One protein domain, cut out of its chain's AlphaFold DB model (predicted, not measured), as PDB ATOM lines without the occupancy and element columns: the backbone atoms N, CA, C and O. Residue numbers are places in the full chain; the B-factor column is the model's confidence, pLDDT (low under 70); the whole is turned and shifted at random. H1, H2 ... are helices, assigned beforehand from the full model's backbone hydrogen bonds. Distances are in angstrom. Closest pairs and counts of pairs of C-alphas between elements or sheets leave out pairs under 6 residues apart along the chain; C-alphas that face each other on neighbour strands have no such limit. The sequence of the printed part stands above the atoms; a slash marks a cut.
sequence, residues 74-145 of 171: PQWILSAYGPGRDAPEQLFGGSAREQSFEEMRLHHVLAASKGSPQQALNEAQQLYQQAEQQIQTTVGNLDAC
ATOM      1  N   PRO A  74     -24.266 -13.840 -29.529       79.44
ATOM      2  CA  PRO A  74     -25.529 -13.122 -29.524       79.44
ATOM      3  C   PRO A  74     -26.698 -14.108 -29.605       79.44
ATOM      4  O   PRO A  74     -26.623 -15.134 -30.280       79.44
ATOM      5  N   GLN A  75     -27.821 -13.760 -28.971       82.69
ATOM      6  CA  GLN A  75     -29.075 -14.520 -29.102       82.69
ATOM      7  C   GLN A  75     -29.526 -14.634 -30.567       82.69
ATOM      8  O   GLN A  75     -30.181 -15.601 -30.948       82.69
ATOM      9  N   TRP A  76     -29.160 -13.653 -31.395       86.81
ATOM     10  CA  TRP A  76     -29.437 -13.643 -32.821       86.81
ATOM     11  C   TRP A  76     -28.157 -13.850 -33.634       86.81
ATOM     12  O   TRP A  76     -27.370 -12.926 -33.837       86.81
ATOM     13  N   ILE A  77     -27.962 -15.076 -34.118       86.69
ATOM     14  CA  ILE A  77     -26.737 -15.512 -34.811       86.69
ATOM     15  C   ILE A  77     -26.576 -14.948 -36.237       86.69
ATOM     16  O   ILE A  77     -25.503 -15.057 -36.833       86.69
ATOM     17  N   LEU A  78     -27.652 -14.378 -36.788       84.62
ATOM     18  CA  LEU A  78     -27.699 -13.746 -38.113       84.62
ATOM     19  C   LEU A  78     -27.471 -12.223 -38.030       84.62
ATOM     20  O   LEU A  78     -27.837 -11.476 -38.932       84.62
ATOM     21  N   SER A  79     -26.935 -11.740 -36.910       81.75
ATOM     22  CA  SER A  79     -26.502 -10.349 -36.784       81.75
ATOM     23  C   SER A  79     -25.085 -10.166 -37.333       81.75
ATOM     24  O   SER A  79     -24.288 -11.106 -37.380       81.75
ATOM     25  N   ALA A  80     -24.774  -8.940 -37.752       75.94
ATOM     26  CA  ALA A  80     -23.438  -8.550 -38.184       75.94
ATOM     27  C   ALA A  80     -22.413  -8.678 -37.037       75.94
ATOM     28  O   ALA A  80     -22.685  -8.249 -35.915       75.94
ATOM     29  N   TYR A  81     -21.224  -9.227 -37.324       73.44
ATOM     30  CA  TYR A  81     -20.108  -9.333 -36.370       73.44
ATOM     31  C   TYR A  81     -18.847  -8.646 -36.903       73.44
ATOM     32  O   TYR A  81     -18.249  -9.100 -37.882       73.44
ATOM     33  N   GLY A  82     -18.408  -7.592 -36.216       72.44
ATOM     34  CA  GLY A  82     -17.133  -6.926 -36.460       72.44
ATOM     35  C   GLY A  82     -16.160  -7.184 -35.304       72.44
ATOM     36  O   GLY A  82     -16.500  -6.829 -34.176       72.44
ATOM     37  N   PRO A  83     -14.955  -7.737 -35.543       67.44
ATOM     38  CA  PRO A  83     -13.990  -8.060 -34.481       67.44
ATOM     39  C   PRO A  83     -13.360  -6.833 -33.788       67.44
ATOM     40  O   PRO A  83     -12.505  -6.982 -32.921       67.44
ATOM     41  N   GLY A  84     -13.762  -5.611 -34.141       67.94
ATOM     42  CA  GLY A  84     -13.299  -4.379 -33.511       67.94
ATOM     43  C   GLY A  84     -13.969  -3.143 -34.108       67.94
ATOM     44  O   GLY A  84     -14.609  -3.216 -35.155       67.94
ATOM     45  N   ARG A  85     -13.805  -1.992 -33.444       61.69
ATOM     46  CA  ARG A  85     -14.427  -0.715 -33.845       61.69
ATOM     47  C   ARG A  85     -13.976  -0.223 -35.225       61.69
ATOM     48  O   ARG A  85     -14.775   0.379 -35.930       61.69
ATOM     49  N   ASP A  86     -12.724  -0.495 -35.587       59.78
ATOM     50  CA  ASP A  86     -12.095   0.004 -36.817       59.78
ATOM     51  C   ASP A  86     -11.615  -1.136 -37.734       59.78
ATOM     52  O   ASP A  86     -10.817  -0.908 -38.641       59.78
ATOM     53  N   ALA A  87     -12.081  -2.371 -37.507       66.56
ATOM     54  CA  ALA A  87     -11.730  -3.498 -38.366       66.56
ATOM     55  C   ALA A  87     -12.202  -3.221 -39.811       66.56
ATOM     56  O   ALA A  87     -13.352  -2.825 -40.007       66.56
ATOM     57  N   PRO A  88     -11.346  -3.423 -40.829       60.47
ATOM     58  CA  PRO A  88     -11.662  -3.033 -42.201       60.47
ATOM     59  C   PRO A  88     -12.731  -3.925 -42.841       60.47
ATOM     60  O   PRO A  88     -13.347  -3.513 -43.822       60.47
ATOM     61  N   GLU A  89     -12.943  -5.130 -42.307       71.38
ATOM     62  CA  GLU A  89     -13.901  -6.094 -42.835       71.38
ATOM     63  C   GLU A  89     -14.630  -6.834 -41.708       71.38
ATOM     64  O   GLU A  89     -14.101  -7.048 -40.613       71.38
ATOM     65  N   GLN A  90     -15.877  -7.197 -41.994       73.81
ATOM     66  CA  GLN A  90     -16.737  -7.985 -41.124       73.81
ATOM     67  C   GLN A  90     -16.357  -9.468 -41.229       73.81
ATOM     68  O   GLN A  90     -16.213  -9.982 -42.335       73.81
ATOM     69  N   LEU A  91     -16.240 -10.184 -40.103       75.31
ATOM     70  CA  LEU A  91     -15.833 -11.603 -40.120       75.31
ATOM     71  C   LEU A  91     -16.863 -12.487 -40.837       75.31
ATOM     72  O   LEU A  91     -16.519 -13.462 -41.500       75.31
ATOM     73  N   PHE A  92     -18.140 -12.140 -40.678       76.75
ATOM     74  CA  PHE A  92     -19.261 -12.808 -41.319       76.75
ATOM     75  C   PHE A  92     -20.098 -11.765 -42.051       76.75
ATOM     76  O   PHE A  92     -20.908 -11.091 -41.425       76.75
ATOM     77  N   GLY A  93     -19.886 -11.605 -43.356       71.19
ATOM     78  CA  GLY A  93     -20.648 -10.676 -44.198       71.19
ATOM     79  C   GLY A  93     -21.571 -11.384 -45.192       71.19
ATOM     80  O   GLY A  93     -21.416 -12.577 -45.465       71.19
ATOM     81  N   GLY A  94     -22.514 -10.630 -45.763       78.56
ATOM     82  CA  GLY A  94     -23.348 -11.059 -46.883       78.56
ATOM     83  C   GLY A  94     -24.833 -11.174 -46.540       78.56
ATOM     84  O   GLY A  94     -25.222 -11.448 -45.407       78.56
ATOM     85  N   SER A  95     -25.681 -11.047 -47.566       74.50
ATOM     86  CA  SER A  95     -27.146 -10.981 -47.431       74.50
ATOM     87  C   SER A  95     -27.790 -12.191 -46.749       74.50
ATOM     88  O   SER A  95     -28.838 -12.062 -46.127       74.50
ATOM     89  N   ALA A  96     -27.183 -13.375 -46.847       77.00
ATOM     90  CA  ALA A  96     -27.675 -14.569 -46.159       77.00
ATOM     91  C   ALA A  96     -27.384 -14.539 -44.647       77.00
ATOM     92  O   ALA A  96     -28.084 -15.175 -43.863       77.00
ATOM     93  N   ARG A  97     -26.338 -13.818 -44.234       80.19
ATOM     94  CA  ARG A  97     -25.835 -13.814 -42.861       80.19
ATOM     95  C   ARG A  97     -26.269 -12.592 -42.065       80.19
ATOM     96  O   ARG A  97     -26.339 -12.700 -40.851       80.19
ATOM     97  N   GLU A  98     -26.557 -11.480 -42.732       83.88
ATOM     98  CA  GLU A  98     -26.912 -10.191 -42.132       83.88
ATOM     99  C   GLU A  98     -28.426  -9.963 -42.186       83.88
ATOM    100  O   GLU A  98     -28.907  -9.061 -42.863       83.88
ATOM    101  N   GLN A  99     -29.185 -10.822 -41.506       87.00
ATOM    102  CA  GLN A  99     -30.646 -10.747 -41.484       87.00
ATOM    103  C   GLN A  99     -31.120 -10.103 -40.189       87.00
ATOM    104  O   GLN A  99     -30.806 -10.584 -39.098       87.00
ATOM    105  N   SER A 100     -31.919  -9.045 -40.286       89.25
ATOM    106  CA  SER A 100     -32.606  -8.483 -39.121       89.25
ATOM    107  C   SER A 100     -33.806  -9.343 -38.707       89.25
ATOM    108  O   SER A 100     -34.357 -10.138 -39.476       89.25
ATOM    109  N   PHE A 101     -34.239  -9.188 -37.458       88.62
ATOM    110  CA  PHE A 101     -35.414  -9.899 -36.956       88.62
ATOM    111  C   PHE A 101     -36.692  -9.439 -37.669       88.62
ATOM    112  O   PHE A 101     -37.597 -10.248 -37.889       88.62
ATOM    113  N   GLU A 102     -36.771  -8.172 -38.080       90.31
ATOM    114  CA  GLU A 102     -37.880  -7.654 -38.876       90.31
ATOM    115  C   GLU A 102     -37.908  -8.209 -40.290       90.31
ATOM    116  O   GLU A 102     -38.996  -8.511 -40.773       90.31
ATOM    117  N   GLU A 103     -36.761  -8.394 -40.943       90.06
ATOM    118  CA  GLU A 103     -36.709  -9.010 -42.274       90.06
ATOM    119  C   GLU A 103     -37.196 -10.454 -42.219       90.06
ATOM    120  O   GLU A 103     -38.101 -10.831 -42.964       90.06
ATOM    121  N   MET A 104     -36.711 -11.237 -41.255       89.56
ATOM    122  CA  MET A 104     -37.188 -12.607 -41.050       89.56
ATOM    123  C   MET A 104     -38.680 -12.660 -40.703       89.56
ATOM    124  O   MET A 104     -39.428 -13.503 -41.213       89.56
ATOM    125  N   ARG A 105     -39.151 -11.726 -39.872       91.56
ATOM    126  CA  ARG A 105     -40.577 -11.591 -39.557       91.56
ATOM    127  C   ARG A 105     -41.390 -11.223 -40.799       91.56
ATOM    128  O   ARG A 105     -42.471 -11.775 -40.992       91.56
ATOM    129  N   LEU A 106     -40.894 -10.316 -41.636       92.56
ATOM    130  CA  LEU A 106     -41.542  -9.907 -42.879       92.56
ATOM    131  C   LEU A 106     -41.623 -11.078 -43.859       92.56
ATOM    132  O   LEU A 106     -42.694 -11.311 -44.414       92.56
ATOM    133  N   HIS A 107     -40.546 -11.851 -44.013       91.19
ATOM    134  CA  HIS A 107     -40.527 -13.080 -44.809       91.19
ATOM    135  C   HIS A 107     -41.633 -14.042 -44.371       91.19
ATOM    136  O   HIS A 107     -42.397 -14.534 -45.204       91.19
ATOM    137  N   HIS A 108     -41.784 -14.251 -43.062       93.56
ATOM    138  CA  HIS A 108     -42.851 -15.088 -42.527       93.56
ATOM    139  C   HIS A 108     -44.249 -14.522 -42.812       93.56
ATOM    140  O   HIS A 108     -45.116 -15.253 -43.288       93.56
ATOM    141  N   VAL A 109     -44.482 -13.227 -42.571       95.12
ATOM    142  CA  VAL A 109     -45.781 -12.578 -42.837       95.12
ATOM    143  C   VAL A 109     -46.139 -12.648 -44.324       95.12
ATOM    144  O   VAL A 109     -47.280 -12.936 -44.688       95.12
ATOM    145  N   LEU A 110     -45.157 -12.440 -45.195       94.31
ATOM    146  CA  LEU A 110     -45.320 -12.509 -46.638       94.31
ATOM    147  C   LEU A 110     -45.609 -13.946 -47.092       94.31
ATOM    148  O   LEU A 110     -46.522 -14.155 -47.888       94.31
ATOM    149  N   ALA A 111     -44.921 -14.948 -46.548       93.56
ATOM    150  CA  ALA A 111     -45.219 -16.356 -46.815       93.56
ATOM    151  C   ALA A 111     -46.598 -16.776 -46.278       93.56
ATOM    152  O   ALA A 111     -47.340 -17.487 -46.955       93.56
ATOM    153  N   ALA A 112     -46.993 -16.273 -45.107       94.06
ATOM    154  CA  ALA A 112     -48.321 -16.488 -44.543       94.06
ATOM    155  C   ALA A 112     -49.419 -15.882 -45.432       94.06
ATOM    156  O   ALA A 112     -50.411 -16.554 -45.703       94.06
ATOM    157  N   SER A 113     -49.215 -14.673 -45.972       93.88
ATOM    158  CA  SER A 113     -50.154 -14.065 -46.934       93.88
ATOM    159  C   SER A 113     -50.293 -14.864 -48.235       93.88
ATOM    160  O   SER A 113     -51.335 -14.818 -48.883       93.88
ATOM    161  N   LYS A 114     -49.260 -15.635 -48.595       92.88
ATOM    162  CA  LYS A 114     -49.247 -16.545 -49.749       92.88
ATOM    163  C   LYS A 114     -49.800 -17.939 -49.422       92.88
ATOM    164  O   LYS A 114     -49.896 -18.770 -50.319       92.88
ATOM    165  N   GLY A 115     -50.157 -18.209 -48.163       92.31
ATOM    166  CA  GLY A 115     -50.656 -19.508 -47.709       92.31
ATOM    167  C   GLY A 115     -49.573 -20.567 -47.463       92.31
ATOM    168  O   GLY A 115     -49.907 -21.734 -47.280       92.31
ATOM    169  N   SER A 116     -48.288 -20.191 -47.430       92.62
ATOM    170  CA  SER A 116     -47.152 -21.106 -47.222       92.62
ATOM    171  C   SER A 116     -46.233 -20.697 -46.053       92.62
ATOM    172  O   SER A 116     -45.014 -20.607 -46.220       92.62
ATOM    173  N   PRO A 117     -46.754 -20.506 -44.823       88.81
ATOM    174  CA  PRO A 117     -45.949 -20.061 -43.677       88.81
ATOM    175  C   PRO A 117     -44.795 -21.019 -43.329       88.81
ATOM    176  O   PRO A 117     -43.747 -20.580 -42.859       88.81
ATOM    177  N   GLN A 118     -44.961 -22.318 -43.606       91.50
ATOM    178  CA  GLN A 118     -43.962 -23.349 -43.315       91.50
ATOM    179  C   GLN A 118     -42.686 -23.202 -44.156       91.50
ATOM    180  O   GLN A 118     -41.601 -23.551 -43.700       91.50
ATOM    181  N   GLN A 119     -42.797 -22.663 -45.373       90.12
ATOM    182  CA  GLN A 119     -41.642 -22.464 -46.247       90.12
ATOM    183  C   GLN A 119     -40.667 -21.442 -45.652       90.12
ATOM    184  O   GLN A 119     -39.467 -21.696 -45.631       90.12
ATOM    185  N   ALA A 120     -41.187 -20.338 -45.106       89.38
ATOM    186  CA  ALA A 120     -40.366 -19.320 -44.451       89.38
ATOM    187  C   ALA A 120     -39.665 -19.857 -43.193       89.38
ATOM    188  O   ALA A 120     -38.543 -19.461 -42.901       89.38
ATOM    189  N   LEU A 121     -40.300 -20.784 -42.466       91.81
ATOM    190  CA  LEU A 121     -39.669 -21.435 -41.313       91.81
ATOM    191  C   LEU A 121     -38.504 -22.340 -41.734       91.81
ATOM    192  O   LEU A 121     -37.457 -22.317 -41.094       91.81
ATOM    193  N   ASN A 122     -38.657 -23.093 -42.826       93.19
ATOM    194  CA  ASN A 122     -37.577 -23.935 -43.343       93.19
ATOM    195  C   ASN A 122     -36.376 -23.097 -43.801       93.19
ATOM    196  O   ASN A 122     -35.239 -23.435 -43.485       93.19
ATOM    197  N   GLU A 123     -36.631 -21.997 -44.511       89.56
ATOM    198  CA  GLU A 123     -35.594 -21.057 -44.950       89.56
ATOM    199  C   GLU A 123     -34.866 -20.434 -43.750       89.56
ATOM    200  O   GLU A 123     -33.638 -20.476 -43.684       89.56
ATOM    201  N   ALA A 124     -35.613 -19.966 -42.742       90.25
ATOM    202  CA  ALA A 124     -35.051 -19.453 -41.492       90.25
ATOM    203  C   ALA A 124     -34.101 -20.459 -40.829       90.25
ATOM    204  O   ALA A 124     -33.009 -20.111 -40.378       90.25
ATOM    205  N   GLN A 125     -34.523 -21.721 -40.776       91.56
ATOM    206  CA  GLN A 125     -33.763 -22.773 -40.123       91.56
ATOM    207  C   GLN A 125     -32.506 -23.157 -40.909       91.56
ATOM    208  O   GLN A 125     -31.473 -23.435 -40.302       91.56
ATOM    209  N   GLN A 126     -32.556 -23.114 -42.242       91.81
ATOM    210  CA  GLN A 126     -31.379 -23.306 -43.093       91.81
ATOM    211  C   GLN A 126     -30.343 -22.201 -42.886       91.81
ATOM    212  O   GLN A 126     -29.167 -22.508 -42.691       91.81
ATOM    213  N   LEU A 127     -30.771 -20.935 -42.861       89.50
ATOM    214  CA  LEU A 127     -29.877 -19.803 -42.597       89.50
ATOM    215  C   LEU A 127     -29.212 -19.934 -41.226       89.50
ATOM    216  O   LEU A 127     -28.003 -19.747 -41.099       89.50
ATOM    217  N   TYR A 128     -29.983 -20.331 -40.214       90.06
ATOM    218  CA  TYR A 128     -29.472 -20.554 -38.866       90.06
ATOM    219  C   TYR A 128     -28.410 -21.668 -38.820       90.06
ATOM    220  O   TYR A 128     -27.336 -21.485 -38.250       90.06
ATOM    221  N   GLN A 129     -28.655 -22.804 -39.480       91.12
ATOM    222  CA  GLN A 129     -27.687 -23.906 -39.543       91.12
ATOM    223  C   GLN A 129     -26.415 -23.521 -40.304       91.12
ATOM    224  O   GLN A 129     -25.309 -23.834 -39.864       91.12
ATOM    225  N   GLN A 130     -26.551 -22.821 -41.431       88.88
ATOM    226  CA  GLN A 130     -25.411 -22.313 -42.196       88.88
ATOM    227  C   GLN A 130     -24.565 -21.357 -41.345       88.88
ATOM    228  O   GLN A 130     -23.333 -21.418 -41.354       88.88
ATOM    229  N   ALA A 131     -25.236 -20.498 -40.581       86.56
ATOM    230  CA  ALA A 131     -24.614 -19.564 -39.666       86.56
ATOM    231  C   ALA A 131     -23.813 -20.262 -38.553       86.56
ATOM    232  O   ALA A 131     -22.670 -19.881 -38.273       86.56
ATOM    233  N   GLU A 132     -24.373 -21.306 -37.945       88.25
ATOM    234  CA  GLU A 132     -23.676 -22.108 -36.936       88.25
ATOM    235  C   GLU A 132     -22.458 -22.829 -37.509       88.25
ATOM    236  O   GLU A 132     -21.382 -22.776 -36.910       88.25
ATOM    237  N   GLN A 133     -22.604 -23.450 -38.683       88.56
ATOM    238  CA  GLN A 133     -21.517 -24.166 -39.351       88.56
ATOM    239  C   GLN A 133     -20.333 -23.247 -39.627       88.56
ATOM    240  O   GLN A 133     -19.205 -23.573 -39.275       88.56
ATOM    241  N   GLN A 134     -20.595 -22.068 -40.186       83.62
ATOM    242  CA  GLN A 134     -19.565 -21.071 -40.449       83.62
ATOM    243  C   GLN A 134     -18.835 -20.642 -39.170       83.62
ATOM    244  O   GLN A 134     -17.612 -20.564 -39.185       83.62
ATOM    245  N   ILE A 135     -19.542 -20.426 -38.051       84.06
ATOM    246  CA  ILE A 135     -18.875 -20.077 -36.786       84.06
ATOM    247  C   ILE A 135     -17.999 -21.236 -36.304       84.06
ATOM    248  O   ILE A 135     -16.868 -21.008 -35.884       84.06
ATOM    249  N   GLN A 136     -18.488 -22.473 -36.397       86.06
ATOM    250  CA  GLN A 136     -17.726 -23.653 -35.993       86.06
ATOM    251  C   GLN A 136     -16.457 -23.821 -36.838       86.06
ATOM    252  O   GLN A 136     -15.385 -24.110 -36.305       86.06
ATOM    253  N   THR A 137     -16.568 -23.603 -38.151       84.12
ATOM    254  CA  THR A 137     -15.433 -23.605 -39.076       84.12
ATOM    255  C   THR A 137     -14.446 -22.498 -38.736       84.12
ATOM    256  O   THR A 137     -13.246 -22.748 -38.756       84.12
ATOM    257  N   THR A 138     -14.916 -21.297 -38.395       79.06
ATOM    258  CA  THR A 138     -14.034 -20.199 -38.000       79.06
ATOM    259  C   THR A 138     -13.296 -20.524 -36.712       79.06
ATOM    260  O   THR A 138     -12.076 -20.439 -36.717       79.06
ATOM    261  N   VAL A 139     -13.989 -20.988 -35.663       82.81
ATOM    262  CA  VAL A 139     -13.374 -21.389 -34.381       82.81
ATOM    263  C   VAL A 139     -12.306 -22.464 -34.589       82.81
ATOM    264  O   VAL A 139     -11.190 -22.318 -34.100       82.81
ATOM    265  N   GLY A 140     -12.609 -23.509 -35.366       81.56
ATOM    266  CA  GLY A 140     -11.655 -24.589 -35.651       81.56
ATOM    267  C   GLY A 140     -10.446 -24.159 -36.488       81.56
ATOM    268  O   GLY A 140      -9.430 -24.843 -36.485       81.56
ATOM    269  N   ASN A 141     -10.544 -23.026 -37.184       74.75
ATOM    270  CA  ASN A 141      -9.503 -22.501 -38.060       74.75
ATOM    271  C   ASN A 141      -8.808 -21.243 -37.509       74.75
ATOM    272  O   ASN A 141      -7.928 -20.706 -38.183       74.75
ATOM    273  N   LEU A 142      -9.139 -20.782 -36.293       67.81
ATOM    274  CA  LEU A 142      -8.477 -19.625 -35.669       67.81
ATOM    275  C   LEU A 142      -6.964 -19.844 -35.511       67.81
ATOM    276  O   LEU A 142      -6.193 -18.888 -35.565       67.81
ATOM    277  N   ASP A 143      -6.528 -21.099 -35.365       59.91
ATOM    278  CA  ASP A 143      -5.109 -21.469 -35.326       59.91
ATOM    279  C   ASP A 143      -4.397 -21.237 -36.667       59.91
ATOM    280  O   ASP A 143      -3.246 -20.803 -36.689       59.91
ATOM    281  N   ALA A 144      -5.088 -21.447 -37.793       50.72
ATOM    282  CA  ALA A 144      -4.527 -21.248 -39.129       50.72
ATOM    283  C   ALA A 144      -4.381 -19.762 -39.498       50.72
ATOM    284  O   ALA A 144      -3.667 -19.428 -40.434       50.72
ATOM    285  N   CYS A 145      -5.029 -18.840 -38.783       44.94
ATOM    286  CA  CYS A 145      -4.847 -17.397 -38.988       44.94
ATOM    287  C   CYS A 145      -3.511 -16.866 -38.456       44.94
ATOM    288  O   CYS A 145      -3.101 -15.772 -38.842       44.94
TER     289      CYS A 145
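What this domain is: This is residues 74 to 145 of the 171 residues of the protein "C3H1-type domain-containing protein" of Verticillium dahliae (UniProt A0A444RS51). A lopsided helical hairpin: long H2 makes the longest axis, and shorter H1 folds back beside its first part. Before H1, the looped residues 74 to 100 continue on H1's side of H2, and residues 139 to 145 stick out at the far end. The printed part has 72 residues with two named helices, H1 then H2, and no named strand; its class is all helix. It is loose, with a radius of gyration of the C-alphas of 14.7 A, and elongated, spanning 47 by 24 by 19 A.

Where its parts are: Residues 74 to 100 hold no named element. H1, residues 101 to 113, starts at C-alpha 101 (-35.414, -9.899, -36.956) and measures 18.3 A. H2, residues 117 to 141, measures 37.0 A and ends at C-alpha 141 (-9.503, -22.501, -38.060).

How they stand to each other: H1 and H2 form a helical hairpin, opposite ways at a shallow tilt of 30 degrees. H2 touches H1 with residues 117 to 124 alone; the closest C-alphas, of Ala 111 and Pro 117, are 4.9 A apart. In H1 and H2, every O i to N i+4 pair is within hydrogen-bond range.

The domain as a whole: The farthest C-alphas, of Gly 115 and Asp 143, are 47.2 A apart. The printed part has no cut, and the link from H1 to H2 is tight. Residues 83 to 88 and 142 to 145 have pLDDT under 70.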